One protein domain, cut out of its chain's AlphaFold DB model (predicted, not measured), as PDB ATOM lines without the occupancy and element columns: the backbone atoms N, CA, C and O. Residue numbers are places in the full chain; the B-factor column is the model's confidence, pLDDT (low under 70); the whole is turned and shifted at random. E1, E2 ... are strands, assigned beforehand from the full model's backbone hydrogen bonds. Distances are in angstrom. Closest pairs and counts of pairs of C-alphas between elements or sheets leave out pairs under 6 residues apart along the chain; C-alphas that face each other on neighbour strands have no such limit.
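Overview. This is residues 34 to 94 of the 100 residues of an uncharacterized protein of Peptococcaceae bacterium BRH_c4a (UniProt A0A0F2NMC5). A small two-layered sandwich: a sheet of three strands, the long E4 and E5 and the shorter E3, faces a two-stranded hairpin, E1 and E2, with the strands of both layers running almost along one line. The layers are only loosely face to face, E2 and E3 being the strands that come closest, while E5 lies away from the hairpin. The printed part has 61 residues, no named helix and five strands, E1 to E5 in order along the chain; the sheets, E3 - E4 - E5 and E1 - E2, are antiparallel, and the class is all strand. It is compact, with a radius of gyration of the C-alphas of 11.9 A, yet elongated in outline, spanning 35 by 22 by 18 A.

Along the chain. In the larger sheet, E4 is residues 74 to 81, 22.9 A from first to last C-alpha, beginning at C-alpha 74 (-37.796, -31.356, -32.831). E5, residues 86 to 93, is 23.2 A long and ends at C-alpha 93 (-34.322, -32.920, -35.354). E3 is residues 61 to 65, 13.6 A. In the smaller sheet, E1 is residues 43 to 48, 15.8 A, beginning at C-alpha 43 (-46.509, -39.325, -49.339), and E2 is residues 51 to 56, 16.8 A.

Arrangement. E4 is the inner strand of the larger sheet, and E3 and E5 are its edge strands. E3, E4 and E5 form a meander, each strand the antiparallel neighbour of the one before. E4 and E5 are a hairpin at 163 degrees, with N 77 and O 90 at 2.8 A, within hydrogen-bond range. E3 and E4 are a hairpin, also at 163 degrees, with N 64 and O 78 at 2.8 A. E1 and E2 are a hairpin at 156 degrees, with N 46 and O 53 at 2.8 A. The two sheets form a sandwich, two sheets face to face: the facing parts are 9.6 A centre to centre, and their best planes are 29 degrees apart. The closest C-alphas of E2 and E3, those of Lys 56 and Ser 62, are 6.7 A apart. E2 and E4 are near each other, with 7 pairs of C-alphas within 10 A. E1 is apart from E4 and E5, and E2 is apart from E5.

Size, cuts and confidence. The two C-alphas farthest apart, those of Ala 71 and Leu 83, are 34.9 A apart. The printed part has no cut. The tight link E2 to E3 joins the two sheets; E1 to E2 and E4 to E5 are also tight links, E3 to E4 is a short one, and there is no long link. The mean pLDDT of the printed part is 87.8; residues 70, 72 and 94 are under 70.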
ATOM      1  N   ARG A  34     -46.064 -52.317 -41.492       92.94
ATOM      2  CA  ARG A  34     -44.598 -52.291 -41.306       92.94
ATOM      3  C   ARG A  34     -43.849 -51.393 -42.300       92.94
ATOM      4  O   ARG A  34     -42.725 -50.983 -42.032       92.94
ATOM      5  N   GLN A  35     -44.448 -51.119 -43.457       92.12
ATOM      6  CA  GLN A  35     -43.897 -50.264 -44.514       92.12
ATOM      7  C   GLN A  35     -44.479 -48.846 -44.472       92.12
ATOM      8  O   GLN A  35     -44.090 -48.001 -45.278       92.12
ATOM      9  N   PHE A  36     -45.423 -48.574 -43.570       93.38
ATOM     10  CA  PHE A  36     -46.059 -47.276 -43.450       93.38
ATOM     11  C   PHE A  36     -45.167 -46.279 -42.672       93.38
ATOM     12  O   PHE A  36     -44.518 -46.662 -41.689       93.38
ATOM     13  N   PRO A  37     -45.127 -44.991 -43.077       93.12
ATOM     14  CA  PRO A  37     -45.512 -44.483 -44.392       93.12
ATOM     15  C   PRO A  37     -44.472 -44.878 -45.453       93.12
ATOM     16  O   PRO A  37     -43.267 -44.811 -45.216       93.12
ATOM     17  N   CYS A  38     -44.937 -45.235 -46.650       93.38
ATOM     18  CA  CYS A  38     -44.062 -45.532 -47.786       93.38
ATOM     19  C   CYS A  38     -43.952 -44.302 -48.693       93.38
ATOM     20  O   CYS A  38     -44.975 -43.803 -49.176       93.38
ATOM     21  N   MET A  39     -42.730 -43.824 -48.935       91.50
ATOM     22  CA  MET A  39     -42.486 -42.697 -49.841       91.50
ATOM     23  C   MET A  39     -42.893 -43.053 -51.278       91.50
ATOM     24  O   MET A  39     -42.732 -44.195 -51.705       91.50
ATOM     25  N   GLY A  40     -43.470 -42.108 -52.018       88.38
ATOM     26  CA  GLY A  40     -43.995 -42.332 -53.369       88.38
ATOM     27  C   GLY A  40     -45.404 -42.934 -53.408       88.38
ATOM     28  O   GLY A  40     -46.154 -42.645 -54.333       88.38
ATOM     29  N   LYS A  41     -45.806 -43.712 -52.391       91.62
ATOM     30  CA  LYS A  41     -47.158 -44.301 -52.299       91.62
ATOM     31  C   LYS A  41     -48.073 -43.552 -51.336       91.62
ATOM     32  O   LYS A  41     -49.194 -43.192 -51.675       91.62
ATOM     33  N   CYS A  42     -47.611 -43.341 -50.106       92.69
ATOM     34  CA  CYS A  42     -48.373 -42.633 -49.077       92.69
ATOM     35  C   CYS A  42     -48.184 -41.125 -49.210       92.69
ATOM     36  O   CYS A  42     -49.152 -40.363 -49.196       92.69
ATOM     37  N   CYS A  43     -46.927 -40.713 -49.332       92.81
ATOM     38  CA  CYS A  43     -46.509 -39.325 -49.339       92.81
ATOM     39  C   CYS A  43     -45.182 -39.160 -50.084       92.81
ATOM     40  O   CYS A  43     -44.440 -40.122 -50.263       92.81
ATOM     41  N   ASN A  44     -44.877 -37.931 -50.481       92.88
ATOM     42  CA  ASN A  44     -43.578 -37.539 -51.008       92.88
ATOM     43  C   ASN A  44     -42.883 -36.613 -50.015       92.88
ATOM     44  O   ASN A  44     -43.512 -35.710 -49.456       92.88
ATOM     45  N   LYS A  45     -41.583 -36.836 -49.823       91.69
ATOM     46  CA  LYS A  45     -40.692 -35.968 -49.054       91.69
ATOM     47  C   LYS A  45     -39.970 -35.029 -50.016       91.69
ATOM     48  O   LYS A  45     -39.383 -35.493 -50.988       91.69
ATOM     49  N   ASN A  46     -39.991 -33.737 -49.727       90.12
ATOM     50  CA  ASN A  46     -39.185 -32.727 -50.400       90.12
ATOM     51  C   ASN A  46     -38.338 -31.997 -49.350       90.12
ATOM     52  O   ASN A  46     -38.836 -31.675 -48.272       90.12
ATOM     53  N   ILE A  47     -37.060 -31.778 -49.639       87.50
ATOM     54  CA  ILE A  47     -36.132 -31.084 -48.748       87.50
ATOM     55  C   ILE A  47     -35.972 -29.665 -49.292       87.50
ATOM     56  O   ILE A  47     -35.485 -29.474 -50.403       87.50
ATOM     57  N   SER A  48     -36.418 -28.684 -48.512       83.25
ATOM     58  CA  SER A  48     -36.295 -27.260 -48.813       83.25
ATOM     59  C   SER A  48     -35.297 -26.601 -47.860       83.25
ATOM     60  O   SER A  48     -34.905 -27.181 -46.849       83.25
ATOM     61  N   ILE A  49     -34.940 -25.352 -48.157       77.38
ATOM     62  CA  ILE A  49     -34.126 -24.482 -47.297       77.38
ATOM     63  C   ILE A  49     -34.793 -24.298 -45.922       77.38
ATOM     64  O   ILE A  49     -34.114 -24.200 -44.910       77.38
ATOM     65  N   VAL A  50     -36.129 -24.314 -45.872       74.56
ATOM     66  CA  VAL A  50     -36.928 -24.184 -44.632       74.56
ATOM     67  C   VAL A  50     -37.142 -25.548 -43.938       74.56
ATOM     68  O   VAL A  50     -37.925 -25.674 -43.000       74.56
ATOM     69  N   GLY A  51     -36.473 -26.599 -44.415       79.12
ATOM     70  CA  GLY A  51     -36.549 -27.955 -43.880       79.12
ATOM     71  C   GLY A  51     -37.397 -28.909 -44.719       79.12
ATOM     72  O   GLY A  51     -37.731 -28.664 -45.883       79.12
ATOM     73  N   THR A  52     -37.729 -30.056 -44.125       85.50
ATOM     74  CA  THR A  52     -38.492 -31.105 -44.805       85.50
ATOM     75  C   THR A  52     -39.966 -30.725 -44.960       85.50
ATOM     76  O   THR A  52     -40.650 -30.402 -43.988       85.50
ATOM     77  N   VAL A  53     -40.499 -30.871 -46.171       88.06
ATOM     78  CA  VAL A  53     -41.927 -30.766 -46.480       88.06
ATOM     79  C   VAL A  53     -42.438 -32.117 -46.961       88.06
ATOM     80  O   VAL A  53     -41.841 -32.756 -47.827       88.06
ATOM     81  N   TYR A  54     -43.572 -32.547 -46.416       91.19
ATOM     82  CA  TYR A  54     -44.252 -33.763 -46.844       91.19
ATOM     83  C   TYR A  54     -45.558 -33.415 -47.553       91.19
ATOM     84  O   TYR A  54     -46.348 -32.618 -47.055       91.19
ATOM     85  N   SER A  55     -45.801 -34.048 -48.696       92.06
ATOM     86  CA  SER A  55     -47.053 -33.928 -49.451       92.06
ATOM     87  C   SER A  55     -47.728 -35.291 -49.557       92.06
ATOM     88  O   SER A  55     -47.051 -36.312 -49.670       92.06
ATOM     89  N   LYS A  56     -49.061 -35.334 -49.474       91.75
ATOM     90  CA  LYS A  56     -49.808 -36.592 -49.598       91.75
ATOM     91  C   LYS A  56     -49.876 -37.039 -51.058       91.75
ATOM     92  O   LYS A  56     -50.116 -36.221 -51.940       91.75
ATOM     93  N   THR A  57     -49.718 -38.340 -51.280       91.62
ATOM     94  CA  THR A  57     -49.907 -38.978 -52.597       91.62
ATOM     95  C   THR A  57     -51.176 -39.826 -52.604       91.62
ATOM     96  O   THR A  57     -51.929 -39.832 -53.571       91.62
ATOM     97  N   CYS A  58     -51.452 -40.505 -51.490       91.75
ATOM     98  CA  CYS A  58     -52.680 -41.260 -51.278       91.75
ATOM     99  C   CYS A  58     -53.784 -40.344 -50.733       91.75
ATOM    100  O   CYS A  58     -53.553 -39.580 -49.793       91.75
ATOM    101  N   ILE A  59     -54.999 -40.454 -51.279       92.88
ATOM    102  CA  ILE A  59     -56.148 -39.636 -50.854       92.88
ATOM    103  C   ILE A  59     -56.595 -39.946 -49.420       92.88
ATOM    104  O   ILE A  59     -57.091 -39.063 -48.725       92.88
ATOM    105  N   HIS A  60     -56.360 -41.178 -48.967       94.00
ATOM    106  CA  HIS A  60     -56.687 -41.638 -47.619       94.00
ATOM    107  C   HIS A  60     -55.586 -41.342 -46.594       94.00
ATOM    108  O   HIS A  60     -55.778 -41.585 -45.402       94.00
ATOM    109  N   CYS A  61     -54.422 -40.856 -47.036       93.69
ATOM    110  CA  CYS A  61     -53.340 -40.476 -46.140       93.69
ATOM    111  C   CYS A  61     -53.444 -38.996 -45.759       93.69
ATOM    112  O   CYS A  61     -53.590 -38.119 -46.612       93.69
ATOM    113  N   SER A  62     -53.298 -38.727 -44.468       94.81
ATOM    114  CA  SER A  62     -53.174 -37.393 -43.891       94.81
ATOM    115  C   SER A  62     -51.802 -37.233 -43.252       94.81
ATOM    116  O   SER A  62     -51.212 -38.200 -42.764       94.81
ATOM    117  N   ILE A  63     -51.285 -36.009 -43.294       94.75
ATOM    118  CA  ILE A  63     -49.970 -35.664 -42.760       94.75
ATOM    119  C   ILE A  63     -50.145 -34.433 -41.891       94.75
ATOM    120  O   ILE A  63     -50.640 -33.408 -42.355       94.75
ATOM    121  N   TRP A  64     -49.712 -34.539 -40.645       92.56
ATOM    122  CA  TRP A  64     -49.776 -33.467 -39.670       92.56
ATOM    123  C   TRP A  64     -48.374 -33.122 -39.208       92.56
ATOM    124  O   TRP A  64     -47.490 -33.977 -39.133       92.56
ATOM    125  N   THR A  65     -48.175 -31.851 -38.899       89.38
ATOM    126  CA  THR A  65     -46.907 -31.343 -38.387       89.38
ATOM    127  C   THR A  65     -47.180 -30.702 -37.047       89.38
ATOM    128  O   THR A  65     -47.992 -29.783 -36.973       89.38
ATOM    129  N   SER A  66     -46.529 -31.189 -35.997       85.12
ATOM    130  CA  SER A  66     -46.522 -30.477 -34.727       85.12
ATOM    131  C   SER A  66     -45.502 -29.351 -34.792       85.12
ATOM    132  O   SER A  66     -44.458 -29.483 -35.435       85.12
ATOM    133  N   LEU A  67     -45.779 -28.268 -34.071       81.31
ATOM    134  CA  LEU A  67     -44.758 -27.269 -33.797       81.31
ATOM    135  C   LEU A  67     -43.556 -27.928 -33.098       81.31
ATOM    136  O   LEU A  67     -43.737 -28.945 -32.408       81.31
ATOM    137  N   PRO A  68     -42.343 -27.396 -33.312       79.62
ATOM    138  CA  PRO A  68     -41.180 -27.844 -32.575       79.62
ATOM    139  C   PRO A  68     -41.406 -27.617 -31.082       79.62
ATOM    140  O   PRO A  68     -41.905 -26.572 -30.662       79.62
ATOM    141  N   ASP A  69     -41.041 -28.611 -30.284       74.12
ATOM    142  CA  ASP A  69     -41.000 -28.445 -28.838       74.12
ATOM    143  C   ASP A  69     -39.790 -27.573 -28.473       74.12
ATOM    144  O   ASP A  69     -38.665 -27.862 -28.890       74.12
ATOM    145  N   GLY A  70     -40.031 -26.490 -27.726       67.50
ATOM    146  CA  GLY A  70     -39.054 -25.420 -27.490       67.50
ATOM    147  C   GLY A  70     -37.754 -25.859 -26.809       67.50
ATOM    148  O   GLY A  70     -36.769 -25.135 -26.891       67.50
ATOM    149  N   ALA A  71     -37.720 -27.042 -26.186       72.12
ATOM    150  CA  ALA A  71     -36.516 -27.593 -25.563       72.12
ATOM    151  C   ALA A  71     -35.687 -28.493 -26.498       72.12
ATOM    152  O   ALA A  71     -34.502 -28.695 -26.255       72.12
ATOM    153  N   SER A  72     -36.293 -29.056 -27.549       68.25
ATOM    154  CA  SER A  72     -35.641 -30.038 -28.433       68.25
ATOM    155  C   SER A  72     -35.551 -29.607 -29.898       68.25
ATOM    156  O   SER A  72     -34.938 -30.319 -30.692       68.25
ATOM    157  N   LEU A  73     -36.194 -28.487 -30.271       74.25
ATOM    158  CA  LEU A  73     -36.360 -28.003 -31.653       74.25
ATOM    159  C   LEU A  73     -36.852 -29.093 -32.628       74.25
ATOM    160  O   LEU A  73     -36.704 -28.981 -33.848       74.25
ATOM    161  N   ALA A  74     -37.445 -30.162 -32.090       80.19
ATOM    162  CA  ALA A  74     -37.796 -31.356 -32.831       80.19
ATOM    163  C   ALA A  74     -39.203 -31.215 -33.400       80.19
ATOM    164  O   ALA A  74     -40.187 -31.126 -32.661       80.19
ATOM    165  N   ILE A  75     -39.308 -31.245 -34.722       86.31
ATOM    166  CA  ILE A  75     -40.585 -31.216 -35.426       86.31
ATOM    167  C   ILE A  75     -41.111 -32.648 -35.495       86.31
ATOM    168  O   ILE A  75     -40.436 -33.539 -36.015       86.31
ATOM    169  N   ALA A  76     -42.327 -32.902 -35.005       88.94
ATOM    170  CA  ALA A  76     -42.957 -34.203 -35.203       88.94
ATOM    171  C   ALA A  76     -43.857 -34.189 -36.441       88.94
ATOM    172  O   ALA A  76     -44.737 -33.341 -36.589       88.94
ATOM    173  N   ARG A  77     -43.669 -35.181 -37.308       91.75
ATOM    174  CA  ARG A  77     -44.533 -35.478 -38.448       91.75
ATOM    175  C   ARG A  77     -45.373 -36.699 -38.111       91.75
ATOM    176  O   ARG A  77     -44.832 -37.746 -37.759       91.75
ATOM    177  N   ILE A  78     -46.686 -36.555 -38.190       94.50
ATOM    178  CA  ILE A  78     -47.644 -37.622 -37.909       94.50
ATOM    179  C   ILE A  78     -48.295 -38.002 -39.232       94.50
ATOM    180  O   ILE A  78     -48.840 -37.147 -39.929       94.50
ATOM    181  N   PHE A  79     -48.212 -39.276 -39.582       95.25
ATOM    182  CA  PHE A  79     -48.801 -39.843 -40.784       95.25
ATOM    183  C   PHE A  79     -49.950 -40.739 -40.368       95.25
ATOM    184  O   PHE A  79     -49.746 -41.630 -39.555       95.25
ATOM    185  N   GLN A  80     -51.116 -40.548 -40.974       95.56
ATOM    186  CA  GLN A  80     -52.292 -41.360 -40.692       95.56
ATOM    187  C   GLN A  80     -52.927 -41.833 -41.995       95.56
ATOM    188  O   GLN A  80     -53.076 -41.041 -42.922       95.56
ATOM    189  N   CYS A  81     -53.319 -43.103 -42.082       94.38
ATOM    190  CA  CYS A  81     -54.105 -43.619 -43.197       94.38
ATOM    191  C   CYS A  81     -55.495 -44.032 -42.718       94.38
ATOM    192  O   CYS A  81     -55.634 -45.032 -42.018       94.38
ATOM    193  N   SER A  82     -56.531 -43.301 -43.129       93.75
ATOM    194  CA  SER A  82     -57.907 -43.564 -42.686       93.75
ATOM    195  C   SER A  82     -58.487 -44.860 -43.250       93.75
ATOM    196  O   SER A  82     -59.387 -45.435 -42.652       93.75
ATOM    197  N   LEU A  83     -57.976 -45.326 -44.396       93.19
ATOM    198  CA  LEU A  83     -58.444 -46.555 -45.036       93.19
ATOM    199  C   LEU A  83     -57.990 -47.809 -44.280       93.19
ATOM    200  O   LEU A  83     -58.760 -48.751 -44.147       93.19
ATOM    201  N   TYR A  84     -56.743 -47.817 -43.801       91.81
ATOM    202  CA  TYR A  84     -56.152 -48.975 -43.118       91.81
ATOM    203  C   TYR A  84     -56.063 -48.809 -41.594       91.81
ATOM    204  O   TYR A  84     -55.714 -49.757 -40.901       91.81
ATOM    205  N   GLY A  85     -56.354 -47.615 -41.067       93.19
ATOM    206  CA  GLY A  85     -56.256 -47.307 -39.639       93.19
ATOM    207  C   GLY A  85     -54.824 -47.148 -39.120       93.19
ATOM    208  O   GLY A  85     -54.612 -47.187 -37.913       93.19
ATOM    209  N   TYR A  86     -53.836 -46.982 -40.004       94.81
ATOM    210  CA  TYR A  86     -52.430 -46.865 -39.609       94.81
ATOM    211  C   TYR A  86     -52.097 -45.461 -39.114       94.81
ATOM    212  O   TYR A  86     -52.536 -44.478 -39.712       94.81
ATOM    213  N   ASP A  87     -51.255 -45.381 -38.085       94.31
ATOM    214  CA  ASP A  87     -50.658 -44.139 -37.599       94.31
ATOM    215  C   ASP A  87     -49.156 -44.324 -37.361       94.31
ATOM    216  O   ASP A  87     -48.702 -45.380 -36.916       94.31
ATOM    217  N   LYS A  88     -48.364 -43.300 -37.684       94.38
ATOM    218  CA  LYS A  88     -46.941 -43.279 -37.353       94.38
ATOM    219  C   LYS A  88     -46.455 -41.866 -37.105       94.38
ATOM    220  O   LYS A  88     -46.634 -40.975 -37.934       94.38
ATOM    221  N   ARG A  89     -45.726 -41.697 -36.005       92.56
ATOM    222  CA  ARG A  89     -45.065 -40.445 -35.637       92.56
ATOM    223  C   ARG A  89     -43.561 -40.543 -35.867       92.56
ATOM    224  O   ARG A  89     -42.905 -41.434 -35.338       92.56
ATOM    225  N   ILE A  90     -43.016 -39.600 -36.625       89.44
ATOM    226  CA  ILE A  90     -41.581 -39.445 -36.880       89.44
ATOM    227  C   ILE A  90     -41.149 -38.103 -36.293       89.44
ATOM    228  O   ILE A  90     -41.790 -37.089 -36.553       89.44
ATOM    229  N   LYS A  91     -40.085 -38.087 -35.488       88.00
ATOM    230  CA  LYS A  91     -39.462 -36.845 -35.010       88.00
ATOM    231  C   LYS A  91     -38.280 -36.512 -35.915       88.00
ATOM    232  O   LYS A  91     -37.412 -37.358 -36.106       88.00
ATOM    233  N   GLU A  92     -38.266 -35.307 -36.465       81.62
ATOM    234  CA  GLU A  92     -37.136 -34.750 -37.203       81.62
ATOM    235  C   GLU A  92     -36.451 -33.707 -36.314       81.62
ATOM    236  O   GLU A  92     -37.103 -32.785 -35.819       81.62
ATOM    237  N   TYR A  93     -35.149 -33.875 -36.086       74.69
ATOM    238  CA  TYR A  93     -34.322 -32.920 -35.354       74.69
ATOM    239  C   TYR A  93     -33.608 -32.028 -36.368       74.69
ATOM    240  O   TYR A  93     -33.000 -32.542 -37.310       74.69
ATOM    241  N   ASN A  94     -33.677 -30.711 -36.186       62.00
ATOM    242  CA  ASN A  94     -32.818 -29.792 -36.923       62.00
ATOM    243  C   ASN A  94     -31.423 -29.874 -36.298       62.00
ATOM    244  O   ASN A  94     -31.146 -29.223 -35.297       62.00
TER     245      ASN A  94